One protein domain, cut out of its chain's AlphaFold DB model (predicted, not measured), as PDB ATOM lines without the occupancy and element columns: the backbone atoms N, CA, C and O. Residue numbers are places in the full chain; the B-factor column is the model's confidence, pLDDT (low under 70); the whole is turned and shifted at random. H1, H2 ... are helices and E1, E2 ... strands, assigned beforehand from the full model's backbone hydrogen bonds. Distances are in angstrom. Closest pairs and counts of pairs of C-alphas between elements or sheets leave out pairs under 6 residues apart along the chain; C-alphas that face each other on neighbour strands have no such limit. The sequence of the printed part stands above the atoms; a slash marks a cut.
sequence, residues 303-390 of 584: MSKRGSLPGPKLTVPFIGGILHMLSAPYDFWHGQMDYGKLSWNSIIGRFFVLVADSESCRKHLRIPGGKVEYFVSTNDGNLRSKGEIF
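This is residues 303 to 390 of the 584 residues of the protein "Hypothetical protein" of Adineta ricciae (UniProt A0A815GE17). Two strand hairpins stand well away from each other, joined by the short helix H4, with an open gap between them. The first lobe is the hairpin E1 and E2, with H3 running beside it, H2 near one of its ends and the one-turn H1 close by; the second lobe is the bare hairpin E3 and E4. The printed part has 88 residues, with four named helices and four named strands in the order H1 H2 H3 E1 E2 H4 E3 E4. The strands form two antiparallel sheets of two, and the class is mixed, helices and strands. The whole is only just loose, close to compact, with a radius of gyration of the C-alphas of 15.0 A and spans of 42 by 33 by 22 A.

H1, residues 303 to 306, and H2, residues 322 to 327, are apart. H2 and H3, residues 329 to 338, touch only at the corner by their link, at a steep tilt of 57 degrees, opposite ways; their closest C-alphas are those of Met 325 and Phe 332, 5.2 A. The closest C-alphas of H3 and E1, residues 342 to 347, are those of Gln 336 and Ser 343, 6.8 A. E1 and E2, residues 350 to 355, form an antiparallel hairpin at 151 degrees, with N 345 and O 352 within hydrogen-bond range at 2.9 A. The closest C-alphas of H1 and E1 are those of Arg 306 and Trp 344, 6.8 A. H4, residues 358 to 365, comes closest to E2 with the C-alphas of Val 355 and Cys 361, 7.0 A. The closest C-alphas of H4 and E3, residues 371 to 377, are those of Leu 365 and Val 372, 5.6 A. E3 and E4, residues 384 to 390, form an antiparallel hairpin at 154 degrees, with N 374 and O 387 at 2.9 A, within hydrogen-bond range. E3 and E4 are each apart from E1 and from E2. Every O i to N i+4 pair is within hydrogen-bond range in H2, H3 and H4; H1 is too short for such a pair.

H1 begins at C-alpha 303, (-104.377, 156.743, 99.030), and is 5.6 A long; H2 is 8.5 A, H3 14.6 A and H4 10.5 A. E1 begins at C-alpha 342, (-110.271, 160.301, 84.586), and is 16.3 A long, E2 16.2 A, E3 19.9 A and E4 20.1 A. E4 ends at C-alpha 390, (-131.041, 164.950, 72.907).

The two C-alphas farthest apart are those of Pro 317 and Gly 369, 43.3 A. The printed part has no cut. The link from H1 to H2, residues 307 to 321, is long. Residues 326 to 331, of which 329 to 331 belong to H3, and residues 378 to 383 stand free. The mean pLDDT of the printed part is 71.7; 35 residues are under 70, among them 314 to 329 and 358 to 370.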
ATOM      1  N   MET A 303    -105.353 157.622  99.669       78.62
ATOM      2  CA  MET A 303    -104.377 156.743  99.030       78.62
ATOM      3  C   MET A 303    -104.973 155.366  98.728       78.62
ATOM      4  O   MET A 303    -104.711 154.823  97.658       78.62
ATOM      5  N   SER A 304    -105.820 154.843  99.619       79.50
ATOM      6  CA  SER A 304    -106.556 153.600  99.384       79.50
ATOM      7  C   SER A 304    -107.643 153.750  98.313       79.50
ATOM      8  O   SER A 304    -107.797 152.852  97.490       79.50
ATOM      9  N   LYS A 305    -108.394 154.860  98.302       74.81
ATOM     10  CA  LYS A 305    -109.517 155.076  97.369       74.81
ATOM     11  C   LYS A 305    -109.084 155.425  95.948       74.81
ATOM     12  O   LYS A 305    -109.791 155.078  95.007       74.81
ATOM     13  N   ARG A 306    -107.949 156.112  95.772       77.62
ATOM     14  CA  ARG A 306    -107.519 156.587  94.448       77.62
ATOM     15  C   ARG A 306    -107.084 155.476  93.499       77.62
ATOM     16  O   ARG A 306    -107.189 155.658  92.293       77.62
ATOM     17  N   GLY A 307    -106.588 154.346  94.008       80.81
ATOM     18  CA  GLY A 307    -106.037 153.285  93.161       80.81
ATOM     19  C   GLY A 307    -104.993 153.828  92.172       80.81
ATOM     20  O   GLY A 307    -104.020 154.460  92.583       80.81
ATOM     21  N   SER A 308    -105.217 153.610  90.873       79.56
ATOM     22  CA  SER A 308    -104.380 154.105  89.767       79.56
ATOM     23  C   SER A 308    -104.791 155.482  89.219       79.56
ATOM     24  O   SER A 308    -104.195 155.944  88.245       79.56
ATOM     25  N   LEU A 309    -105.801 156.140  89.802       81.19
ATOM     26  CA  LEU A 309    -106.315 157.405  89.281       81.19
ATOM     27  C   LEU A 309    -105.298 158.546  89.469       81.19
ATOM     28  O   LEU A 309    -104.819 158.764  90.591       81.19
ATOM     29  N   PRO A 310    -104.997 159.321  88.411       83.69
ATOM     30  CA  PRO A 310    -104.170 160.513  88.524       83.69
ATOM     31  C   PRO A 310    -104.931 161.637  89.246       83.69
ATOM     32  O   PRO A 310    -106.157 161.731  89.188       83.69
ATOM     33  N   GLY A 311    -104.208 162.484  89.974       85.06
ATOM     34  CA  GLY A 311    -104.792 163.547  90.791       85.06
ATOM     35  C   GLY A 311    -103.755 164.212  91.700       85.06
ATOM     36  O   GLY A 311    -102.564 163.882  91.619       85.06
ATOM     37  N   PRO A 312    -104.181 165.128  92.586       80.38
ATOM     38  CA  PRO A 312    -103.281 165.842  93.478       80.38
ATOM     39  C   PRO A 312    -102.541 164.872  94.407       80.38
ATOM     40  O   PRO A 312    -103.113 163.925  94.951       80.38
ATOM     41  N   LYS A 313    -101.235 165.109  94.588       75.25
ATOM     42  CA  LYS A 313    -100.375 164.265  95.438       75.25
ATOM     43  C   LYS A 313    -100.699 164.402  96.926       75.25
ATOM     44  O   LYS A 313    -100.545 163.432  97.658       75.25
ATOM     45  N   LEU A 314    -101.122 165.594  97.345       68.50
ATOM     46  CA  LEU A 314    -101.475 165.923  98.720       68.50
ATOM     47  C   LEU A 314    -102.733 166.792  98.705       68.50
ATOM     48  O   LEU A 314    -102.803 167.758  97.943       68.50
ATOM     49  N   THR A 315    -103.719 166.456  99.531       69.50
ATOM     50  CA  THR A 315    -104.940 167.252  99.702       69.50
ATOM     51  C   THR A 315    -104.930 167.940 101.063       69.50
ATOM     52  O   THR A 315    -104.430 167.387 102.044       69.50
ATOM     53  N   VAL A 316    -105.468 169.161 101.135       66.81
ATOM     54  CA  VAL A 316    -105.623 169.870 102.413       66.81
ATOM     55  C   VAL A 316    -106.651 169.110 103.270       66.81
ATOM     56  O   VAL A 316    -107.743 168.845 102.763       66.81
ATOM     57  N   PRO A 317    -106.346 168.751 104.530       56.84
ATOM     58  CA  PRO A 317    -107.267 168.011 105.395       56.84
ATOM     59  C   PRO A 317    -108.612 168.710 105.567       56.84
ATOM     60  O   PRO A 317    -108.646 169.939 105.672       56.84
ATOM     61  N   PHE A 318    -109.696 167.933 105.642       55.22
ATOM     62  CA  PHE A 318    -111.099 168.338 105.853       55.22
ATOM     63  C   PHE A 318    -111.721 169.247 104.784       55.22
ATOM     64  O   PHE A 318    -112.927 169.211 104.559       55.22
ATOM     65  N   ILE A 319    -110.914 170.073 104.129       58.41
ATOM     66  CA  ILE A 319    -111.301 171.126 103.192       58.41
ATOM     67  C   ILE A 319    -111.107 170.633 101.752       58.41
ATOM     68  O   ILE A 319    -111.932 170.893 100.872       58.41
ATOM     69  N   GLY A 320    -110.049 169.861 101.507       67.38
ATOM     70  CA  GLY A 320    -109.672 169.414 100.174       67.38
ATOM     71  C   GLY A 320    -109.344 170.590  99.250       67.38
ATOM     72  O   GLY A 320    -108.808 171.613  99.672       67.38
ATOM     73  N   GLY A 321    -109.683 170.459  97.972       68.50
ATOM     74  CA  GLY A 321    -109.474 171.474  96.943       68.50
ATOM     75  C   GLY A 321    -110.479 172.631  96.949       68.50
ATOM     76  O   GLY A 321    -110.395 173.489  96.075       68.50
ATOM     77  N   ILE A 322    -111.425 172.690  97.899       59.66
ATOM     78  CA  ILE A 322    -112.528 173.663  97.837       59.66
ATOM     79  C   ILE A 322    -112.064 175.120  97.914       59.66
ATOM     80  O   ILE A 322    -112.661 175.975  97.272       59.66
ATOM     81  N   LEU A 323    -110.989 175.417  98.652       61.72
ATOM     82  CA  LEU A 323    -110.458 176.783  98.714       61.72
ATOM     83  C   LEU A 323    -109.979 177.245  97.338       61.72
ATOM     84  O   LEU A 323    -110.315 178.349  96.927       61.72
ATOM     85  N   HIS A 324    -109.285 176.371  96.605       65.31
ATOM     86  CA  HIS A 324    -108.859 176.646  95.237       65.31
ATOM     87  C   HIS A 324    -110.063 176.736  94.284       65.31
ATOM     88  O   HIS A 324    -110.136 177.653  93.473       65.31
ATOM     89  N   MET A 325    -111.055 175.852  94.445       67.62
ATOM     90  CA  MET A 325    -112.308 175.897  93.683       67.62
ATOM     91  C   MET A 325    -113.085 177.207  93.895       67.62
ATOM     92  O   MET A 325    -113.694 177.707  92.959       67.62
ATOM     93  N   LEU A 326    -113.087 177.770  95.106       60.09
ATOM     94  CA  LEU A 326    -113.800 179.016  95.407       60.09
ATOM     95  C   LEU A 326    -113.010 180.262  94.993       60.09
ATOM     96  O   LEU A 326    -113.613 181.232  94.541       60.09
ATOM     97  N   SER A 327    -111.682 180.251  95.137       62.41
ATOM     98  CA  SER A 327    -110.841 181.395  94.769       62.41
ATOM     99  C   SER A 327    -110.612 181.507  93.262       62.41
ATOM    100  O   SER A 327    -110.478 182.613  92.749       62.41
ATOM    101  N   ALA A 328    -110.544 180.370  92.565       66.06
ATOM    102  CA  ALA A 328    -110.245 180.279  91.140       66.06
ATOM    103  C   ALA A 328    -110.962 179.059  90.515       66.06
ATOM    104  O   ALA A 328    -110.323 178.070  90.154       66.06
ATOM    105  N   PRO A 329    -112.304 179.091  90.386       68.00
ATOM    106  CA  PRO A 329    -113.092 177.938  89.940       68.00
ATOM    107  C   PRO A 329    -112.688 177.427  88.557       68.00
ATOM    108  O   PRO A 329    -112.657 176.219  88.339       68.00
ATOM    109  N   TYR A 330    -112.364 178.331  87.632       72.62
ATOM    110  CA  TYR A 330    -111.931 177.953  86.289       72.62
ATOM    111  C   TYR A 330    -110.606 177.181  86.323       72.62
ATOM    112  O   TYR A 330    -110.550 176.052  85.840       72.62
ATOM    113  N   ASP A 331    -109.582 177.743  86.969       75.69
ATOM    114  CA  ASP A 331    -108.252 177.127  87.067       75.69
ATOM    115  C   ASP A 331    -108.295 175.802  87.835       75.69
ATOM    116  O   ASP A 331    -107.601 174.849  87.485       75.69
ATOM    117  N   PHE A 332    -109.160 175.707  88.849       78.69
ATOM    118  CA  PHE A 332    -109.390 174.474  89.594       78.69
ATOM    119  C   PHE A 332    -109.893 173.341  88.692       78.69
ATOM    120  O   PHE A 332    -109.307 172.258  88.689       78.69
ATOM    121  N   TRP A 333    -110.963 173.571  87.924       76.50
ATOM    122  CA  TRP A 333    -111.541 172.531  87.069       76.50
ATOM    123  C   TRP A 333    -110.686 172.253  85.833       76.50
ATOM    124  O   TRP A 333    -110.550 171.092  85.454       76.50
ATOM    125  N   HIS A 334    -110.063 173.279  85.250       80.12
ATOM    126  CA  HIS A 334    -109.153 173.112  84.120       80.12
ATOM    127  C   HIS A 334    -107.902 172.322  84.526       80.12
ATOM    128  O   HIS A 334    -107.587 171.311  83.905       80.12
ATOM    129  N   GLY A 335    -107.246 172.692  85.630       81.88
ATOM    130  CA  GLY A 335    -106.097 171.946  86.152       81.88
ATOM    131  C   GLY A 335    -106.457 170.515  86.564       81.88
ATOM    132  O   GLY A 335    -105.624 169.612  86.509       81.88
ATOM    133  N   GLN A 336    -107.719 170.269  86.931       81.81
ATOM    134  CA  GLN A 336    -108.200 168.922  87.220       81.81
ATOM    135  C   GLN A 336    -108.304 168.042  85.958       81.81
ATOM    136  O   GLN A 336    -108.092 166.828  86.047       81.81
ATOM    137  N   MET A 337    -108.605 168.635  84.798       80.94
ATOM    138  CA  MET A 337    -108.613 167.946  83.500       80.94
ATOM    139  C   MET A 337    -107.194 167.583  83.039       80.94
ATOM    140  O   MET A 337    -107.004 166.533  82.425       80.94
ATOM    141  N   ASP A 338    -106.192 168.384  83.412       83.62
ATOM    142  CA  ASP A 338    -104.787 168.156  83.046       83.62
ATOM    143  C   ASP A 338    -104.182 166.903  83.708       83.62
ATOM    144  O   ASP A 338    -103.227 166.323  83.189       83.62
ATOM    145  N   TYR A 339    -104.751 166.420  84.823       82.50
ATOM    146  CA  TYR A 339    -104.327 165.153  85.439       82.50
ATOM    147  C   TYR A 339    -104.634 163.929  84.563       82.50
ATOM    148  O   TYR A 339    -103.954 162.911  84.688       82.50
ATOM    149  N   GLY A 340    -105.642 164.000  83.689       79.81
ATOM    150  CA  GLY A 340    -105.978 162.928  82.757       79.81
ATOM    151  C   GLY A 340    -107.476 162.769  82.499       79.81
ATOM    152  O   GLY A 340    -108.320 163.401  83.127       79.81
ATOM    153  N   LYS A 341    -107.803 161.853  81.577       77.19
ATOM    154  CA  LYS A 341    -109.179 161.540  81.132       77.19
ATOM    155  C   LYS A 341    -110.143 161.190  82.275       77.19
ATOM    156  O   LYS A 341    -111.329 161.513  82.206       77.19
ATOM    157  N   LEU A 342    -109.619 160.527  83.304       80.06
ATOM    158  CA  LEU A 342    -110.271 160.301  84.586       80.06
ATOM    159  C   LEU A 342    -109.301 160.783  85.659       80.06
ATOM    160  O   LEU A 342    -108.158 160.326  85.679       80.06
ATOM    161  N   SER A 343    -109.734 161.673  86.540       86.25
ATOM    162  CA  SER A 343    -108.893 162.163  87.630       86.25
ATOM    163  C   SER A 343    -109.675 162.228  88.930       86.25
ATOM    164  O   SER A 343    -110.903 162.261  88.924       86.25
ATOM    165  N   TRP A 344    -108.982 162.212  90.065       86.00
ATOM    166  CA  TRP A 344    -109.631 162.294  91.375       86.00
ATOM    167  C   TRP A 344    -109.242 163.565  92.127       86.00
ATOM    168  O   TRP A 344    -108.165 164.121  91.909       86.00
ATOM    169  N   ASN A 345    -110.112 164.021  93.025       83.50
ATOM    170  CA  ASN A 345    -109.822 165.086  93.987       83.50
ATOM    171  C   ASN A 345    -110.635 164.874  95.280       83.50
ATOM    172  O   ASN A 345    -111.550 164.051  95.316       83.50
ATOM    173  N   SER A 346    -110.317 165.609  96.345       72.81
ATOM    174  CA  SER A 346    -111.142 165.695  97.552       72.81
ATOM    175  C   SER A 346    -111.738 167.093  97.683       72.81
ATOM    176  O   SER A 346    -111.018 168.076  97.541       72.81
ATOM    177  N   ILE A 347    -113.035 167.200  97.968       67.62
ATOM    178  CA  ILE A 347    -113.719 168.467  98.271       67.62
ATOM    179  C   ILE A 347    -114.520 168.238  99.555       67.62
ATOM    180  O   ILE A 347    -115.394 167.374  99.593       67.62
ATOM    181  N   ILE A 348    -114.202 168.987 100.616       68.12
ATOM    182  CA  ILE A 348    -114.823 168.852 101.946       68.12
ATOM    183  C   ILE A 348    -114.803 167.392 102.443       68.12
ATOM    184  O   ILE A 348    -115.836 166.772 102.704       68.12
ATOM    185  N   GLY A 349    -113.626 166.769 102.463       55.75
ATOM    186  CA  GLY A 349    -113.465 165.408 102.981       55.75
ATOM    187  C   GLY A 349    -114.001 164.282 102.080       55.75
ATOM    188  O   GLY A 349    -113.734 163.103 102.335       55.75
ATOM    189  N   ARG A 350    -114.729 164.599 101.001       62.84
ATOM    190  CA  ARG A 350    -115.334 163.611 100.094       62.84
ATOM    191  C   ARG A 350    -114.467 163.378  98.867       62.84
ATOM    192  O   ARG A 350    -113.970 164.319  98.267       62.84
ATOM    193  N   PHE A 351    -114.332 162.112  98.485       74.31
ATOM    194  CA  PHE A 351    -113.595 161.686  97.297       74.31
ATOM    195  C   PHE A 351    -114.461 161.880  96.044       74.31
ATOM    196  O   PHE A 351    -115.547 161.307  95.957       74.31
ATOM    197  N   PHE A 352    -113.978 162.669  95.089       70.44
ATOM    198  CA  PHE A 352    -114.627 162.949  93.812       70.44
ATOM    199  C   PHE A 352    -113.793 162.401  92.661       70.44
ATOM    200  O   PHE A 352    -112.565 162.474  92.685       70.44
ATOM    201  N   VAL A 353    -114.477 161.900  91.636       76.81
ATOM    202  CA  VAL A 353    -113.874 161.508  90.363       76.81
ATOM    203  C   VAL A 353    -114.424 162.430  89.285       76.81
ATOM    204  O   VAL A 353    -115.639 162.555  89.139       76.81
ATOM    205  N   LEU A 354    -113.532 163.080  88.547       77.12
ATOM    206  CA  LEU A 354    -113.854 163.862  87.367       77.12
ATOM    207  C   LEU A 354    -113.656 162.991  86.125       77.12
ATOM    208  O   LEU A 354    -112.605 162.374  85.946       77.12
ATOM    209  N   VAL A 355    -114.664 162.981  85.255       73.69
ATOM    210  CA  VAL A 355    -114.593 162.382  83.922       73.69
ATOM    211  C   VAL A 355    -114.480 163.524  82.918       73.69
ATOM    212  O   VAL A 355    -115.443 164.252  82.701       73.69
ATOM    213  N   ALA A 356    -113.294 163.702  82.340       70.62
ATOM    214  CA  ALA A 356    -113.021 164.739  81.341       70.62
ATOM    215  C   ALA A 356    -113.156 164.213  79.896       70.62
ATOM    216  O   ALA A 356    -113.099 164.976  78.936       70.62
ATOM    217  N   ASP A 357    -113.339 162.900  79.732       73.75
ATOM    218  CA  ASP A 357    -113.424 162.226  78.439       73.75
ATOM    219  C   ASP A 357    -114.857 162.197  77.873       73.75
ATOM    220  O   ASP A 357    -115.789 161.664  78.481       73.75
ATOM    221  N   SER A 358    -115.030 162.742  76.664       61.25
ATOM    222  CA  SER A 358    -116.332 162.868  75.995       61.25
ATOM    223  C   SER A 358    -116.963 161.510  75.666       61.25
ATOM    224  O   SER A 358    -118.184 161.375  75.665       61.25
ATOM    225  N   GLU A 359    -116.146 160.493  75.380       63.03
ATOM    226  CA  GLU A 359    -116.602 159.137  75.062       63.03
ATOM    227  C   GLU A 359    -117.137 158.410  76.303       63.03
ATOM    228  O   GLU A 359    -118.207 157.801  76.264       63.03
ATOM    229  N   SER A 360    -116.464 158.576  77.437       57.47
ATOM    230  CA  SER A 360    -116.877 158.062  78.740       57.47
ATOM    231  C   SER A 360    -118.146 158.749  79.242       57.47
ATOM    232  O   SER A 360    -119.043 158.056  79.728       57.47
ATOM    233  N   CYS A 361    -118.289 160.067  79.052       55.56
ATOM    234  CA  CYS A 361    -119.545 160.781  79.309       55.56
ATOM    235  C   CYS A 361    -120.689 160.246  78.434       55.56
ATOM    236  O   CYS A 361    -121.761 159.936  78.951       55.56
ATOM    237  N   ARG A 362    -120.451 160.045  77.128       57.03
ATOM    238  CA  ARG A 362    -121.438 159.455  76.203       57.03
ATOM    239  C   ARG A 362    -121.874 158.049  76.616       57.03
ATOM    240  O   ARG A 362    -123.045 157.717  76.462       57.03
ATOM    241  N   LYS A 363    -120.957 157.227  77.132       58.47
ATOM    242  CA  LYS A 363    -121.233 155.838  77.528       58.47
ATOM    243  C   LYS A 363    -122.016 155.724  78.839       58.47
ATOM    244  O   LYS A 363    -122.851 154.836  78.952       58.47
ATOM    245  N   HIS A 364    -121.759 156.599  79.811       52.97
ATOM    246  CA  HIS A 364    -122.371 156.511  81.144       52.97
ATOM    247  C   HIS A 364    -123.665 157.325  81.291       52.97
ATOM    248  O   HIS A 364    -124.439 157.050  82.202       52.97
ATOM    249  N   LEU A 365    -123.914 158.305  80.414       52.03
ATOM    250  CA  LEU A 365    -125.088 159.185  80.486       52.03
ATOM    251  C   LEU A 365    -126.194 158.850  79.469       52.03
ATOM    252  O   LEU A 365    -127.230 159.510  79.476       52.03
ATOM    253  N   ARG A 366    -125.996 157.862  78.582       47.25
ATOM    254  CA  ARG A 366    -126.985 157.508  77.548       47.25
ATOM    255  C   ARG A 366    -128.154 156.715  78.140       47.25
ATOM    256  O   ARG A 366    -127.990 155.567  78.543       47.25
ATOM    257  N   ILE A 367    -129.342 157.309  78.100       51.78
ATOM    258  CA  ILE A 367    -130.639 156.620  78.191       51.78
ATOM    259  C   ILE A 367    -131.023 156.167  76.758       51.78
ATOM    260  O   ILE A 367    -130.576 156.802  75.789       51.78
ATOM    261  N   PRO A 368    -131.801 155.078  76.562       46.34
ATOM    262  CA  PRO A 368    -132.353 154.729  75.249       46.34
ATOM    263  C   PRO A 368    -132.960 155.950  74.531       46.34
ATOM    264  O   PRO A 368    -133.598 156.784  75.168       46.34
ATOM    265  N   GLY A 369    -132.707 156.093  73.224       54.88
ATOM    266  CA  GLY A 369    -133.133 157.261  72.431       54.88
ATOM    267  C   GLY A 369    -132.134 158.429  72.372       54.88
ATOM    268  O   GLY A 369    -132.456 159.491  71.850       54.88
ATOM    269  N   GLY A 370    -130.909 158.269  72.892       65.69
ATOM    270  CA  GLY A 370    -129.876 159.314  72.813       65.69
ATOM    271  C   GLY A 370    -130.096 160.476  73.785       65.69
ATOM    272  O   GLY A 370    -129.492 161.530  73.628       65.69
ATOM    273  N   LYS A 371    -130.938 160.289  74.799       73.19
ATOM    274  CA  LYS A 371    -131.272 161.300  75.801       73.19
ATOM    275  C   LYS A 371    -130.254 161.299  76.948       73.19
ATOM    276  O   LYS A 371    -129.875 160.238  77.445       73.19
ATOM    277  N   VAL A 372    -129.831 162.489  77.361       79.44
ATOM    278  CA  VAL A 372    -128.975 162.746  78.526       79.44
ATOM    279  C   VAL A 372    -129.710 163.682  79.471       79.44
ATOM    280  O   VAL A 372    -130.155 164.756  79.072       79.44
ATOM    281  N   GLU A 373    -129.814 163.297  80.737       81.62
ATOM    282  CA  GLU A 373    -130.355 164.166  81.780       81.62
ATOM    283  C   GLU A 373    -129.236 164.993  82.412       81.62
ATOM    284  O   GLU A 373    -128.150 164.487  82.696       81.62
ATOM    285  N   TYR A 374    -129.510 166.269  82.663       81.56
ATOM    286  CA  TYR A 374    -128.607 167.147  83.397       81.56
ATOM    287  C   TYR A 374    -129.361 167.884  84.498       81.56
ATOM    288  O   TYR A 374    -130.577 168.062  84.445       81.56
ATOM    289  N   PHE A 375    -128.630 168.315  85.519       83.44
ATOM    290  CA  PHE A 375    -129.180 169.121  86.599       83.44
ATOM    291  C   PHE A 375    -128.443 170.448  86.658       83.44
ATOM    292  O   PHE A 375    -127.217 170.477  86.613       83.44
ATOM    293  N   VAL A 376    -129.196 171.533  86.795       79.94
ATOM    294  CA  VAL A 376    -128.652 172.875  87.018       79.94
ATOM    295  C   VAL A 376    -129.063 173.316  88.406       79.94
ATOM    296  O   VAL A 376    -130.228 173.172  88.771       79.94
ATOM    297  N   SER A 377    -128.124 173.855  89.175       84.31
ATOM    298  CA  SER A 377    -128.404 174.464  90.470       84.31
ATOM    299  C   SER A 377    -127.908 175.901  90.524       84.31
ATOM    300  O   SER A 377    -126.904 176.234  89.895       84.31
ATOM    301  N   THR A 378    -128.594 176.750  91.283       77.75
ATOM    302  CA  THR A 378    -128.110 178.099  91.594       77.75
ATOM    303  C   THR A 378    -126.868 178.038  92.487       77.75
ATOM    304  O   THR A 378    -126.653 177.059  93.201       77.75
ATOM    305  N   ASN A 379    -126.037 179.087  92.458       75.25
ATOM    306  CA  ASN A 379    -124.787 179.141  93.233       75.25
ATOM    307  C   ASN A 379    -125.003 179.015  94.750       75.25
ATOM    308  O   ASN A 379    -124.116 178.556  95.459       75.25
ATOM    309  N   ASP A 380    -126.171 179.424  95.242       72.12
ATOM    310  CA  ASP A 380    -126.579 179.292  96.642       72.12
ATOM    311  C   ASP A 380    -127.188 177.913  96.971       72.12
ATOM    312  O   ASP A 380    -127.539 177.660  98.119       72.12
ATOM    313  N   GLY A 381    -127.323 177.020  95.982       65.06
ATOM    314  CA  GLY A 381    -127.861 175.665  96.126       65.06
ATOM    315  C   GLY A 381    -129.370 175.584  96.382       65.06
ATOM    316  O   GLY A 381    -129.902 174.479  96.480       65.06
ATOM    317  N   ASN A 382    -130.065 176.721  96.468       71.31
ATOM    318  CA  ASN A 382    -131.470 176.789  96.878       71.31
ATOM    319  C   ASN A 382    -132.447 176.333  95.790       71.31
ATOM    320  O   ASN A 382    -133.561 175.914  96.097       71.31
ATOM    321  N   LEU A 383    -132.046 176.406  94.520       61.44
ATOM    322  CA  LEU A 383    -132.857 175.968  93.392       61.44
ATOM    323  C   LEU A 383    -132.078 174.950  92.574       61.44
ATOM    324  O   LEU A 383    -130.940 175.202  92.180       61.44
ATOM    325  N   ARG A 384    -132.713 173.812  92.289       83.31
ATOM    326  CA  ARG A 384    -132.210 172.784  91.378       83.31
ATOM    327  C   ARG A 384    -133.291 172.454  90.361       83.31
ATOM    328  O   ARG A 384    -134.424 172.176  90.738       83.31
ATOM    329  N   SER A 385    -132.928 172.457  89.087       77.44
ATOM    330  CA  SER A 385    -133.798 172.057  87.986       77.44
ATOM    331  C   SER A 385    -133.194 170.878  87.233       77.44
ATOM    332  O   SER A 385    -131.970 170.745  87.150       77.44
ATOM    333  N   LYS A 386    -134.062 170.021  86.699       83.88
ATOM    334  CA  LYS A 386    -133.711 168.919  85.803       83.88
ATOM    335  C   LYS A 386    -133.957 169.373  84.365       83.88
ATOM    336  O   LYS A 386    -135.009 169.932  84.071       83.88
ATOM    337  N   GLY A 387    -132.997 169.120  83.488       81.38
ATOM    338  CA  GLY A 387    -133.106 169.340  82.054       81.38
ATOM    339  C   GLY A 387    -132.721 168.092  81.270       81.38
ATOM    340  O   GLY A 387    -132.161 167.135  81.809       81.38
ATOM    341  N   GLU A 388    -133.027 168.113  79.979       82.00
ATOM    342  CA  GLU A 388    -132.818 166.992  79.068       82.00
ATOM    343  C   GLU A 388    -132.092 167.478  77.811       82.00
ATOM    344  O   GLU A 388    -132.362 168.567  77.303       82.00
ATOM    345  N   ILE A 389    -131.146 166.680  77.325       81.38
ATOM    346  CA  ILE A 389    -130.374 166.918  76.106       81.38
ATOM    347  C   ILE A 389    -130.578 165.718  75.191       81.38
ATOM    348  O   ILE A 389    -130.355 164.580  75.596       81.38
ATOM    349  N   PHE A 390    -130.958 165.975  73.943       79.06
ATOM    350  CA  PHE A 390    -131.041 164.950  72.907       79.06
ATOM    351  C   PHE A 390    -129.742 164.952  72.108       79.06
ATOM    352  O   PHE A 390    -129.416 165.927  71.429       79.06
TER     353      PHE A 390